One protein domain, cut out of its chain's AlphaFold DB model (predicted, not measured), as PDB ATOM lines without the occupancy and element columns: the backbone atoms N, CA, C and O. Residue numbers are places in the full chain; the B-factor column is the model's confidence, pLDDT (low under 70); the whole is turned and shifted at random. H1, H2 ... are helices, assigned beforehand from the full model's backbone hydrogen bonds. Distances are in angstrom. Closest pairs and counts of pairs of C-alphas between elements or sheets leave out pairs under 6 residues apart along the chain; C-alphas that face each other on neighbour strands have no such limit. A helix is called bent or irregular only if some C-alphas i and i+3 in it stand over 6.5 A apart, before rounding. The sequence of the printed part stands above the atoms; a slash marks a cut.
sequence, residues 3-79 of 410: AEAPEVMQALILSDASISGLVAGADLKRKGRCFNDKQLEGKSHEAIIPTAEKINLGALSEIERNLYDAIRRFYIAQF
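AT A GLANCE: This is residues 3 to 79 of the 410 residues of the protein "DNA topoisomerase III" of Pseudomonas luteola (UniProt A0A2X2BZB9). A helical hairpin of H1 and H2 has a longer helix, H3, near both, while a long loop joins H2 to H3 and sticks out with residues 38 to 45. The printed part has 77 residues with three named helices, in the order H1, H2, H3, and no named strand; the class is all helix, with under half of the residues in named elements. It is compact, radius of gyration of the C-alphas 13.2 A, spanning 38 by 26 by 17 A.

HOW THE PARTS SIT: H1, residues 3 to 15, touches H2, residues 17 to 24, with residues 9 to 13 alone, in a hairpin at a shallow tilt of 30 degrees, opposite ways; the closest C-alphas, of Ile 13 and Ser 20, are 5.6 A apart. H3, residues 62 to 77, is close but not clearly touching H1, closest C-alphas Leu 12 and Arg 72, 7.8 A, and H2, closest C-alphas Val 23 and Ile 76, 6.8 A. Every O i to N i+4 pair is within hydrogen-bond range in H3, 8 of 9 in H1, 2 of 4 in H2.

IN THESE COORDINATES: H1 begins at C-alpha 3 (219.970, 290.620, 180.739) and is 20.1 A long; H2 is 11.3 A. Both are irregular: C-alphas 3 and 6 are 7.2 A apart, 18 and 21 7.3 A. H3, 22.4 A, ends at C-alpha 77 (224.595, 288.448, 196.098).

THE WHOLE: The C-alphas farthest apart, of Lys 38 and Gly 58, are 38.2 A apart. The printed part has no cut; the link H2 to H3 is long, 37 residues. No printed residue is under 70 in pLDDT.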
ATOM      1  N   ALA A   3     221.118 289.877 181.261       90.56
ATOM      2  CA  ALA A   3     219.970 290.620 180.739       90.56
ATOM      3  C   ALA A   3     218.617 290.164 181.322       90.56
ATOM      4  O   ALA A   3     217.695 290.966 181.391       90.56
ATOM      5  N   GLU A   4     218.517 288.913 181.781       91.88
ATOM      6  CA  GLU A   4     217.306 288.345 182.399       91.88
ATOM      7  C   GLU A   4     217.220 288.649 183.900       91.88
ATOM      8  O   GLU A   4     216.202 288.372 184.529       91.88
ATOM      9  N   ALA A   5     218.270 289.223 184.503       94.50
ATOM     10  CA  ALA A   5     218.296 289.494 185.936       94.50
ATOM     11  C   ALA A   5     217.082 290.298 186.433       94.50
ATOM     12  O   ALA A   5     216.534 289.916 187.466       94.50
ATOM     13  N   PRO A   6     216.590 291.343 185.731       96.06
ATOM     14  CA  PRO A   6     215.377 292.043 186.149       96.06
ATOM     15  C   PRO A   6     214.148 291.127 186.243       96.06
ATOM     16  O   PRO A   6     213.395 291.215 187.210       96.06
ATOM     17  N   GLU A   7     213.968 290.219 185.282       96.44
ATOM     18  CA  GLU A   7     212.838 289.282 185.248       96.44
ATOM     19  C   GLU A   7     212.945 288.243 186.368       96.44
ATOM     20  O   GLU A   7     211.974 287.996 187.085       96.44
ATOM     21  N   VAL A   8     214.147 287.700 186.590       96.62
ATOM     22  CA  VAL A   8     214.416 286.769 187.695       96.62
ATOM     23  C   VAL A   8     214.157 287.439 189.045       96.62
ATOM     24  O   VAL A   8     213.444 286.886 189.880       96.62
ATOM     25  N   MET A   9     214.665 288.654 189.266       96.44
ATOM     26  CA  MET A   9     214.436 289.404 190.506       96.44
ATOM     27  C   MET A   9     212.952 289.701 190.743       96.44
ATOM     28  O   MET A   9     212.468 289.580 191.870       96.44
ATOM     29  N   GLN A  10     212.215 290.034 189.682       96.19
ATOM     30  CA  GLN A  10     210.776 290.245 189.762       96.19
ATOM     31  C   GLN A  10     210.041 288.952 190.144       96.19
ATOM     32  O   GLN A  10     209.187 288.969 191.032       96.19
ATOM     33  N   ALA A  11     210.392 287.820 189.530       96.69
ATOM     34  CA  ALA A  11     209.820 286.517 189.862       96.69
ATOM     35  C   ALA A  11     210.099 286.118 191.320       96.69
ATOM     36  O   ALA A  11     209.207 285.606 192.003       96.69
ATOM     37  N   LEU A  12     211.301 286.413 191.823       96.56
ATOM     38  CA  LEU A  12     211.685 286.195 193.216       96.56
ATOM     39  C   LEU A  12     210.794 286.990 194.187       96.56
ATOM     40  O   LEU A  12     210.244 286.394 195.113       96.56
ATOM     41  N   ILE A  13     210.583 288.290 193.946       96.38
ATOM     42  CA  ILE A  13     209.691 289.136 194.763       96.38
ATOM     43  C   ILE A  13     208.248 288.620 194.717       96.38
ATOM     44  O   ILE A  13     207.584 288.516 195.748       96.38
ATOM     45  N   LEU A  14     207.751 288.270 193.527       95.69
ATOM     46  CA  LEU A  14     206.387 287.757 193.358       95.69
ATOM     47  C   LEU A  14     206.172 286.402 194.043       95.69
ATOM     48  O   LEU A  14     205.036 286.075 194.400       95.69
ATOM     49  N   SER A  15     207.235 285.614 194.194       94.62
ATOM     50  CA  SER A  15     207.221 284.327 194.893       94.62
ATOM     51  C   SER A  15     207.321 284.492 196.411       94.62
ATOM     52  O   SER A  15     206.804 283.659 197.155       94.62
ATOM     53  N   ASP A  16     207.984 285.555 196.875       94.69
ATOM     54  CA  ASP A  16     208.237 285.821 198.287       94.69
ATOM     55  C   ASP A  16     208.477 287.308 198.560       94.69
ATOM     56  O   ASP A  16     209.559 287.847 198.325       94.69
ATOM     57  N   ALA A  17     207.485 287.974 199.146       93.50
ATOM     58  CA  ALA A  17     207.611 289.385 199.483       93.50
ATOM     59  C   ALA A  17     208.679 289.659 200.561       93.50
ATOM     60  O   ALA A  17     209.173 290.786 200.640       93.50
ATOM     61  N   SER A  18     209.075 288.665 201.371       92.31
ATOM     62  CA  SER A  18     210.037 288.872 202.466       92.31
ATOM     63  C   SER A  18     211.446 289.235 201.982       92.31
ATOM     64  O   SER A  18     212.181 289.917 202.691       92.31
ATOM     65  N   ILE A  19     211.810 288.857 200.752       93.19
ATOM     66  CA  ILE A  19     213.119 289.176 200.162       93.19
ATOM     67  C   ILE A  19     213.136 290.500 199.392       93.19
ATOM     68  O   ILE A  19     214.181 290.876 198.865       93.19
ATOM     69  N   SER A  20     212.026 291.245 199.358       94.31
ATOM     70  CA  SER A  20     211.929 292.507 198.606       94.31
ATOM     71  C   SER A  20     213.003 293.517 199.012       94.31
ATOM     72  O   SER A  20     213.585 294.166 198.151       94.31
ATOM     73  N   GLY A  21     213.327 293.607 200.309       94.38
ATOM     74  CA  GLY A  21     214.404 294.476 200.795       94.38
ATOM     75  C   GLY A  21     215.795 294.060 200.300       94.38
ATOM     76  O   GLY A  21     216.612 294.920 199.982       94.38
ATOM     77  N   LEU A  22     216.050 292.752 200.172       94.56
ATOM     78  CA  LEU A  22     217.308 292.226 199.627       94.56
ATOM     79  C   LEU A  22     217.405 292.444 198.114       94.56
ATOM     80  O   LEU A  22     218.481 292.676 197.583       94.56
ATOM     81  N   VAL A  23     216.286 292.385 197.397       95.81
ATOM     82  CA  VAL A  23     216.281 292.674 195.958       95.81
ATOM     83  C   VAL A  23     216.423 294.177 195.704       95.81
ATOM     84  O   VAL A  23     217.160 294.576 194.812       95.81
ATOM     85  N   ALA A  24     215.791 295.024 196.520       94.69
ATOM     86  CA  ALA A  24     215.893 296.478 196.400       94.69
ATOM     87  C   ALA A  24     217.319 297.011 196.634       94.69
ATOM     88  O   ALA A  24     217.681 298.045 196.079       94.69
ATOM     89  N   GLY A  25     218.127 296.319 197.442       93.62
ATOM     90  CA  GLY A  25     219.530 296.672 197.671       93.62
ATOM     91  C   GLY A  25     220.504 296.191 196.587       93.62
ATOM     92  O   GLY A  25     221.690 296.507 196.672       93.62
ATOM     93  N   ALA A  26     220.039 295.430 195.592       95.81
ATOM     94  CA  ALA A  26     220.865 294.924 194.500       95.81
ATOM     95  C   ALA A  26     221.021 295.957 193.368       95.81
ATOM     96  O   ALA A  26     220.038 296.521 192.889       95.81
ATOM     97  N   ASP A  27     222.244 296.146 192.862       96.06
ATOM     98  CA  ASP A  27     222.495 296.924 191.644       96.06
ATOM     99  C   ASP A  27     222.519 296.003 190.417       96.06
ATOM    100  O   ASP A  27     223.521 295.355 190.108       96.06
ATOM    101  N   LEU A  28     221.414 295.969 189.670       94.69
ATOM    102  CA  LEU A  28     221.288 295.124 188.477       94.69
ATOM    103  C   LEU A  28     222.172 295.574 187.306       94.69
ATOM    104  O   LEU A  28     222.388 294.798 186.374       94.69
ATOM    105  N   LYS A  29     222.731 296.793 187.336       94.06
ATOM    106  CA  LYS A  29     223.713 297.235 186.331       94.06
ATOM    107  C   LYS A  29     225.080 296.601 186.570       94.06
ATOM    108  O   LYS A  29     225.884 296.513 185.638       94.06
ATOM    109  N   ARG A  30     225.344 296.128 187.790       92.25
ATOM    110  CA  ARG A  30     226.589 295.458 188.147       92.25
ATOM    111  C   ARG A  30     226.712 294.137 187.393       92.25
ATOM    112  O   ARG A  30     225.835 293.278 187.437       92.25
ATOM    113  N   LYS A  31     227.857 293.961 186.736       90.88
ATOM    114  CA  LYS A  31     228.281 292.695 186.134       90.88
ATOM    115  C   LYS A  31     229.443 292.139 186.942       90.88
ATOM    116  O   LYS A  31     230.594 292.513 186.735       90.88
ATOM    117  N   GLY A  32     229.123 291.285 187.911       85.44
ATOM    118  CA  GLY A  32     230.125 290.544 188.670       85.44
ATOM    119  C   GLY A  32     230.928 289.581 187.788       85.44
ATOM    120  O   GLY A  32     230.545 289.260 186.663       85.44
ATOM    121  N   ARG A  33     232.030 289.054 188.331       90.69
ATOM    122  CA  ARG A  33     232.931 288.111 187.635       90.69
ATOM    123  C   ARG A  33     232.261 286.828 187.119       90.69
ATOM    124  O   ARG A  33     232.855 286.131 186.308       90.69
ATOM    125  N   CYS A  34     231.075 286.491 187.633       89.88
ATOM    126  CA  CYS A  34     230.315 285.301 187.254       89.88
ATOM    127  C   CYS A  34     229.717 285.388 185.841       89.88
ATOM    128  O   CYS A  34     229.447 284.353 185.242       89.88
ATOM    129  N   PHE A  35     229.521 286.592 185.297       90.25
ATOM    130  CA  PHE A  35     229.033 286.786 183.931       90.25
ATOM    131  C   PHE A  35     230.219 286.757 182.962       90.25
ATOM    132  O   PHE A  35     230.769 287.799 182.609       90.25
ATOM    133  N   ASN A  36     230.665 285.552 182.604       89.50
ATOM    134  CA  ASN A  36     231.872 285.354 181.807       89.50
ATOM    135  C   ASN A  36     231.738 284.171 180.837       89.50
ATOM    136  O   ASN A  36     231.991 283.026 181.214       89.50
ATOM    137  N   ASP A  37     231.414 284.468 179.579       88.81
ATOM    138  CA  ASP A  37     231.196 283.461 178.531       88.81
ATOM    139  C   ASP A  37     232.446 282.606 178.273       88.81
ATOM    140  O   ASP A  37     232.340 281.400 178.065       88.81
ATOM    141  N   LYS A  38     233.650 283.180 178.423       87.62
ATOM    142  CA  LYS A  38     234.914 282.438 178.266       87.62
ATOM    143  C   LYS A  38     235.069 281.309 179.283       87.62
ATOM    144  O   LYS A  38     235.771 280.341 179.027       87.62
ATOM    145  N   GLN A  39     234.447 281.421 180.461       82.81
ATOM    146  CA  GLN A  39     234.477 280.358 181.474       82.81
ATOM    147  C   GLN A  39     233.423 279.265 181.246       82.81
ATOM    148  O   GLN A  39     233.425 278.268 181.983       82.81
ATOM    149  N   LEU A  40     232.533 279.460 180.267       82.25
ATOM    150  CA  LEU A  40     231.515 278.505 179.831       82.25
ATOM    151  C   LEU A  40     231.916 277.765 178.551       82.25
ATOM    152  O   LEU A  40     231.357 276.708 178.273       82.25
ATOM    153  N   GLU A  41     232.898 278.267 177.798       79.38
ATOM    154  CA  GLU A  41     233.453 277.568 176.636       79.38
ATOM    155  C   GLU A  41     233.870 276.131 177.010       79.38
ATOM    156  O   GLU A  41     234.615 275.902 177.964       79.38
ATOM    157  N   GLY A  42     233.340 275.144 176.282       70.06
ATOM    158  CA  GLY A  42     233.594 273.720 176.533       70.06
ATOM    159  C   GLY A  42     232.830 273.104 177.715       70.06
ATOM    160  O   GLY A  42     232.980 271.910 177.969       70.06
ATOM    161  N   LYS A  43     231.987 273.866 178.428       75.75
ATOM    162  CA  LYS A  43     231.106 273.341 179.484       75.75
ATOM    163  C   LYS A  43     229.689 273.134 178.960       75.75
ATOM    164  O   LYS A  43     229.167 273.939 178.200       75.75
ATOM    165  N   SER A  44     229.040 272.062 179.409       78.69
ATOM    166  CA  SER A  44     227.669 271.724 179.004       78.69
ATOM    167  C   SER A  44     226.584 272.422 179.828       78.69
ATOM    168  O   SER A  44     225.409 272.340 179.476       78.69
ATOM    169  N   HIS A  45     226.950 273.056 180.945       84.50
ATOM    170  CA  HIS A  45     226.008 273.613 181.913       84.50
ATOM    171  C   HIS A  45     226.523 274.919 182.521       84.50
ATOM    172  O   HIS A  45     227.729 275.160 182.599       84.50
ATOM    173  N   GLU A  46     225.579 275.716 183.008       88.44
ATOM    174  CA  GLU A  46     225.804 276.972 183.719       88.44
ATOM    175  C   GLU A  46     225.674 276.774 185.241       88.44
ATOM    176  O   GLU A  46     225.377 275.678 185.730       88.44
ATOM    177  N   ALA A  47     225.911 277.839 186.009       91.06
ATOM    178  CA  ALA A  47     225.663 277.827 187.447       91.06
ATOM    179  C   ALA A  47     224.167 277.625 187.749       91.06
ATOM    180  O   ALA A  47     223.301 278.087 187.012       91.06
ATOM    181  N   ILE A  48     223.857 276.965 188.868       94.44
ATOM    182  CA  ILE A  48     222.472 276.776 189.314       94.44
ATOM    183  C   ILE A  48     221.936 278.120 189.815       94.44
ATOM    184  O   ILE A  48     222.410 278.641 190.826       94.44
ATOM    185  N   ILE A  49     220.938 278.660 189.118       95.38
ATOM    186  CA  ILE A  49     220.293 279.941 189.423       95.38
ATOM    187  C   ILE A  49     218.767 279.779 189.505       95.38
ATOM    188  O   ILE A  49     218.226 278.803 188.978       95.38
ATOM    189  N   PRO A  50     218.048 280.712 190.156       95.81
ATOM    190  CA  PRO A  50     216.597 280.783 190.034       95.81
ATOM    191  C   PRO A  50     216.179 281.083 188.588       95.81
ATOM    192  O   PRO A  50     216.892 281.770 187.859       95.81
ATOM    193  N   THR A  51     215.005 280.602 188.188       95.06
ATOM    194  CA  THR A  51     214.380 280.944 186.904       95.06
ATOM    195  C   THR A  51     213.515 282.203 187.033       95.06
ATOM    196  O   THR A  51     213.173 282.619 188.140       95.06
ATOM    197  N   ALA A  52     213.108 282.788 185.903       95.12
ATOM    198  CA  ALA A  52     212.178 283.923 185.847       95.12
ATOM    199  C   ALA A  52     210.699 283.534 186.083       95.12
ATOM    200  O   ALA A  52     209.789 284.305 185.792       95.12
ATOM    201  N   GLU A  53     210.449 282.340 186.623       94.44
ATOM    202  CA  GLU A  53     209.105 281.830 186.874       94.44
ATOM    203  C   GLU A  53     208.687 282.076 188.321       94.44
ATOM    204  O   GLU A  53     209.439 281.818 189.266       94.44
ATOM    205  N   LYS A  54     207.446 282.533 188.502       94.12
ATOM    206  CA  LYS A  54     206.859 282.655 189.836       94.12
ATOM    207  C   LYS A  54     206.613 281.262 190.409       94.12
ATOM    208  O   LYS A  54     205.929 280.443 189.800       94.12
ATOM    209  N   ILE A  55     207.073 281.031 191.633       93.25
ATOM    210  CA  ILE A  55     206.871 279.766 192.339       93.25
ATOM    211  C   ILE A  55     206.008 279.940 193.590       93.25
ATOM    212  O   ILE A  55     205.974 280.995 194.220       93.25
ATOM    213  N   ASN A  56     205.320 278.867 193.982       93.12
ATOM    214  CA  ASN A  56     204.615 278.800 195.258       93.12
ATOM    215  C   ASN A  56     205.520 278.160 196.321       93.12
ATOM    216  O   ASN A  56     205.598 276.934 196.411       93.12
ATOM    217  N   LEU A  57     206.162 278.977 197.162       91.44
ATOM    218  CA  LEU A  57     207.019 278.485 198.248       91.44
ATOM    219  C   LEU A  57     206.289 277.588 199.256       91.44
ATOM    220  O   LEU A  57     206.919 276.732 199.870       91.44
ATOM    221  N   GLY A  58     204.974 277.758 199.424       91.88
ATOM    222  CA  GLY A  58     204.165 276.926 200.316       91.88
ATOM    223  C   GLY A  58     203.974 275.492 199.817       91.88
ATOM    224  O   GLY A  58     203.637 274.616 200.608       91.88
ATOM    225  N   ALA A  59     204.200 275.240 198.523       94.44
ATOM    226  CA  ALA A  59     204.156 273.898 197.945       94.44
ATOM    227  C   ALA A  59     205.472 273.122 198.132       94.44
ATOM    228  O   ALA A  59     205.489 271.906 197.952       94.44
ATOM    229  N   LEU A  60     206.561 273.811 198.489       94.69
ATOM    230  CA  LEU A  60     207.862 273.196 198.716       94.69
ATOM    231  C   LEU A  60     207.919 272.553 200.102       94.69
ATOM    232  O   LEU A  60     207.448 273.111 201.097       94.69
ATOM    233  N   SER A  61     208.573 271.397 200.187       96.81
ATOM    234  CA  SER A  61     209.011 270.870 201.475       96.81
ATOM    235  C   SER A  61     210.012 271.823 202.136       96.81
ATOM    236  O   SER A  61     210.636 272.661 201.489       96.81
ATOM    237  N   GLU A  62     210.217 271.673 203.444       95.12
ATOM    238  CA  GLU A  62     211.197 272.476 204.181       95.12
ATOM    239  C   GLU A  62     212.607 272.386 203.573       95.12
ATOM    240  O   GLU A  62     213.288 273.400 203.442       95.12
ATOM    241  N   ILE A  63     213.022 271.191 203.138       94.69
ATOM    242  CA  ILE A  63     214.335 270.967 202.519       94.69
ATOM    243  C   ILE A  63     214.437 271.706 201.182       94.69
ATOM    244  O   ILE A  63     215.424 272.399 200.942       94.69
ATOM    245  N   GLU A  64     213.424 271.579 200.323       95.88
ATOM    246  CA  GLU A  64     213.392 272.259 199.023       95.88
ATOM    247  C   GLU A  64     213.368 273.777 199.195       95.88
ATOM    248  O   GLU A  64     214.101 274.483 198.508       95.88
ATOM    249  N   ARG A  65     212.585 274.281 200.155       94.81
ATOM    250  CA  ARG A  65     212.509 275.708 200.467       94.81
ATOM    251  C   ARG A  65     213.851 276.250 200.953       94.81
ATOM    252  O   ARG A  65     214.281 277.289 200.469       94.81
ATOM    253  N   ASN A  66     214.523 275.551 201.866       93.81
ATOM    254  CA  ASN A  66     215.824 275.975 202.389       93.81
ATOM    255  C   ASN A  66     216.912 275.937 201.300       93.81
ATOM    256  O   ASN A  66     217.734 276.848 201.216       93.81
ATOM    257  N   LEU A  67     216.905 274.915 200.434       95.06
ATOM    258  CA  LEU A  67     217.827 274.829 199.299       95.06
ATOM    259  C   LEU A  67     217.576 275.953 198.283       95.06
ATOM    260  O   LEU A  67     218.521 276.600 197.836       95.06
ATOM    261  N   TYR A  68     216.313 276.211 197.944       95.75
ATOM    262  CA  TYR A  68     215.939 277.304 197.052       95.75
ATOM    263  C   TYR A  68     216.309 278.673 197.640       95.75
ATOM    264  O   TYR A  68     216.826 279.526 196.918       95.75
ATOM    265  N   ASP A  69     216.114 278.872 198.949       94.31
ATOM    266  CA  ASP A  69     216.513 280.098 199.645       94.31
ATOM    267  C   ASP A  69     218.027 280.338 199.574       94.31
ATOM    268  O   ASP A  69     218.466 281.453 199.288       94.31
ATOM    269  N   ALA A  70     218.836 279.286 199.732       94.31
ATOM    270  CA  ALA A  70     220.279 279.382 199.539       94.31
ATOM    271  C   ALA A  70     220.629 279.797 198.097       94.31
ATOM    272  O   ALA A  70     221.369 280.762 197.898       94.31
ATOM    273  N   ILE A  71     220.054 279.125 197.091       96.06
ATOM    274  CA  ILE A  71     220.311 279.407 195.668       96.06
ATOM    275  C   ILE A  71     219.962 280.861 195.323       96.06
ATOM    276  O   ILE A  71     220.787 281.577 194.751       96.06
ATOM    277  N   ARG A  72     218.766 281.336 195.700       95.25
ATOM    278  CA  ARG A  72     218.339 282.708 195.384       95.25
ATOM    279  C   ARG A  72     219.191 283.760 196.094       95.25
ATOM    280  O   ARG A  72     219.529 284.759 195.469       95.25
ATOM    281  N   ARG A  73     219.609 283.541 197.349       95.56
ATOM    282  CA  ARG A  73     220.502 284.475 198.060       95.56
ATOM    283  C   ARG A  73     221.870 284.565 197.390       95.56
ATOM    284  O   ARG A  73     222.365 285.670 197.188       95.56
ATOM    285  N   PHE A  74     222.459 283.439 196.979       95.44
ATOM    286  CA  PHE A  74     223.723 283.449 196.230       95.44
ATOM    287  C   PHE A  74     223.603 284.141 194.870       95.44
ATOM    288  O   PHE A  74     224.546 284.820 194.457       95.44
ATOM    289  N   TYR A  75     222.457 284.013 194.197       95.94
ATOM    290  CA  TYR A  75     222.176 284.741 192.962       95.94
ATOM    291  C   TYR A  75     222.070 286.255 193.199       95.94
ATOM    292  O   TYR A  75     222.786 287.020 192.555       95.94
ATOM    293  N   ILE A  76     221.256 286.696 194.169       95.81
ATOM    294  CA  ILE A  76     221.097 288.122 194.505       95.81
ATOM    295  C   ILE A  76     222.443 288.737 194.927       95.81
ATOM    296  O   ILE A  76     222.773 289.847 194.513       95.81
ATOM    297  N   ALA A  77     223.274 287.996 195.666       95.44
ATOM    298  CA  ALA A  77     224.595 288.448 196.098       95.44
ATOM    299  C   ALA A  77     225.536 288.842 194.939       95.44
ATOM    300  O   ALA A  77     226.426 289.667 195.144       95.44
ATOM    301  N   GLN A  78     225.337 288.321 193.718       95.25
ATOM    302  CA  GLN A  78     226.152 288.700 192.552       95.25
ATOM    303  C   GLN A  78     225.959 290.166 192.127       95.25
ATOM    304  O   GLN A  78     226.801 290.718 191.414       95.25
ATOM    305  N   PHE A  79     224.879 290.798 192.590       96.38
ATOM    306  CA  PHE A  79     224.500 292.179 192.295       96.38
ATOM    307  C   PHE A  79     224.788 293.139 193.459       96.38
ATOM    308  O   PHE A  79     224.426 294.311 193.402       96.38
TER     309      PHE A  79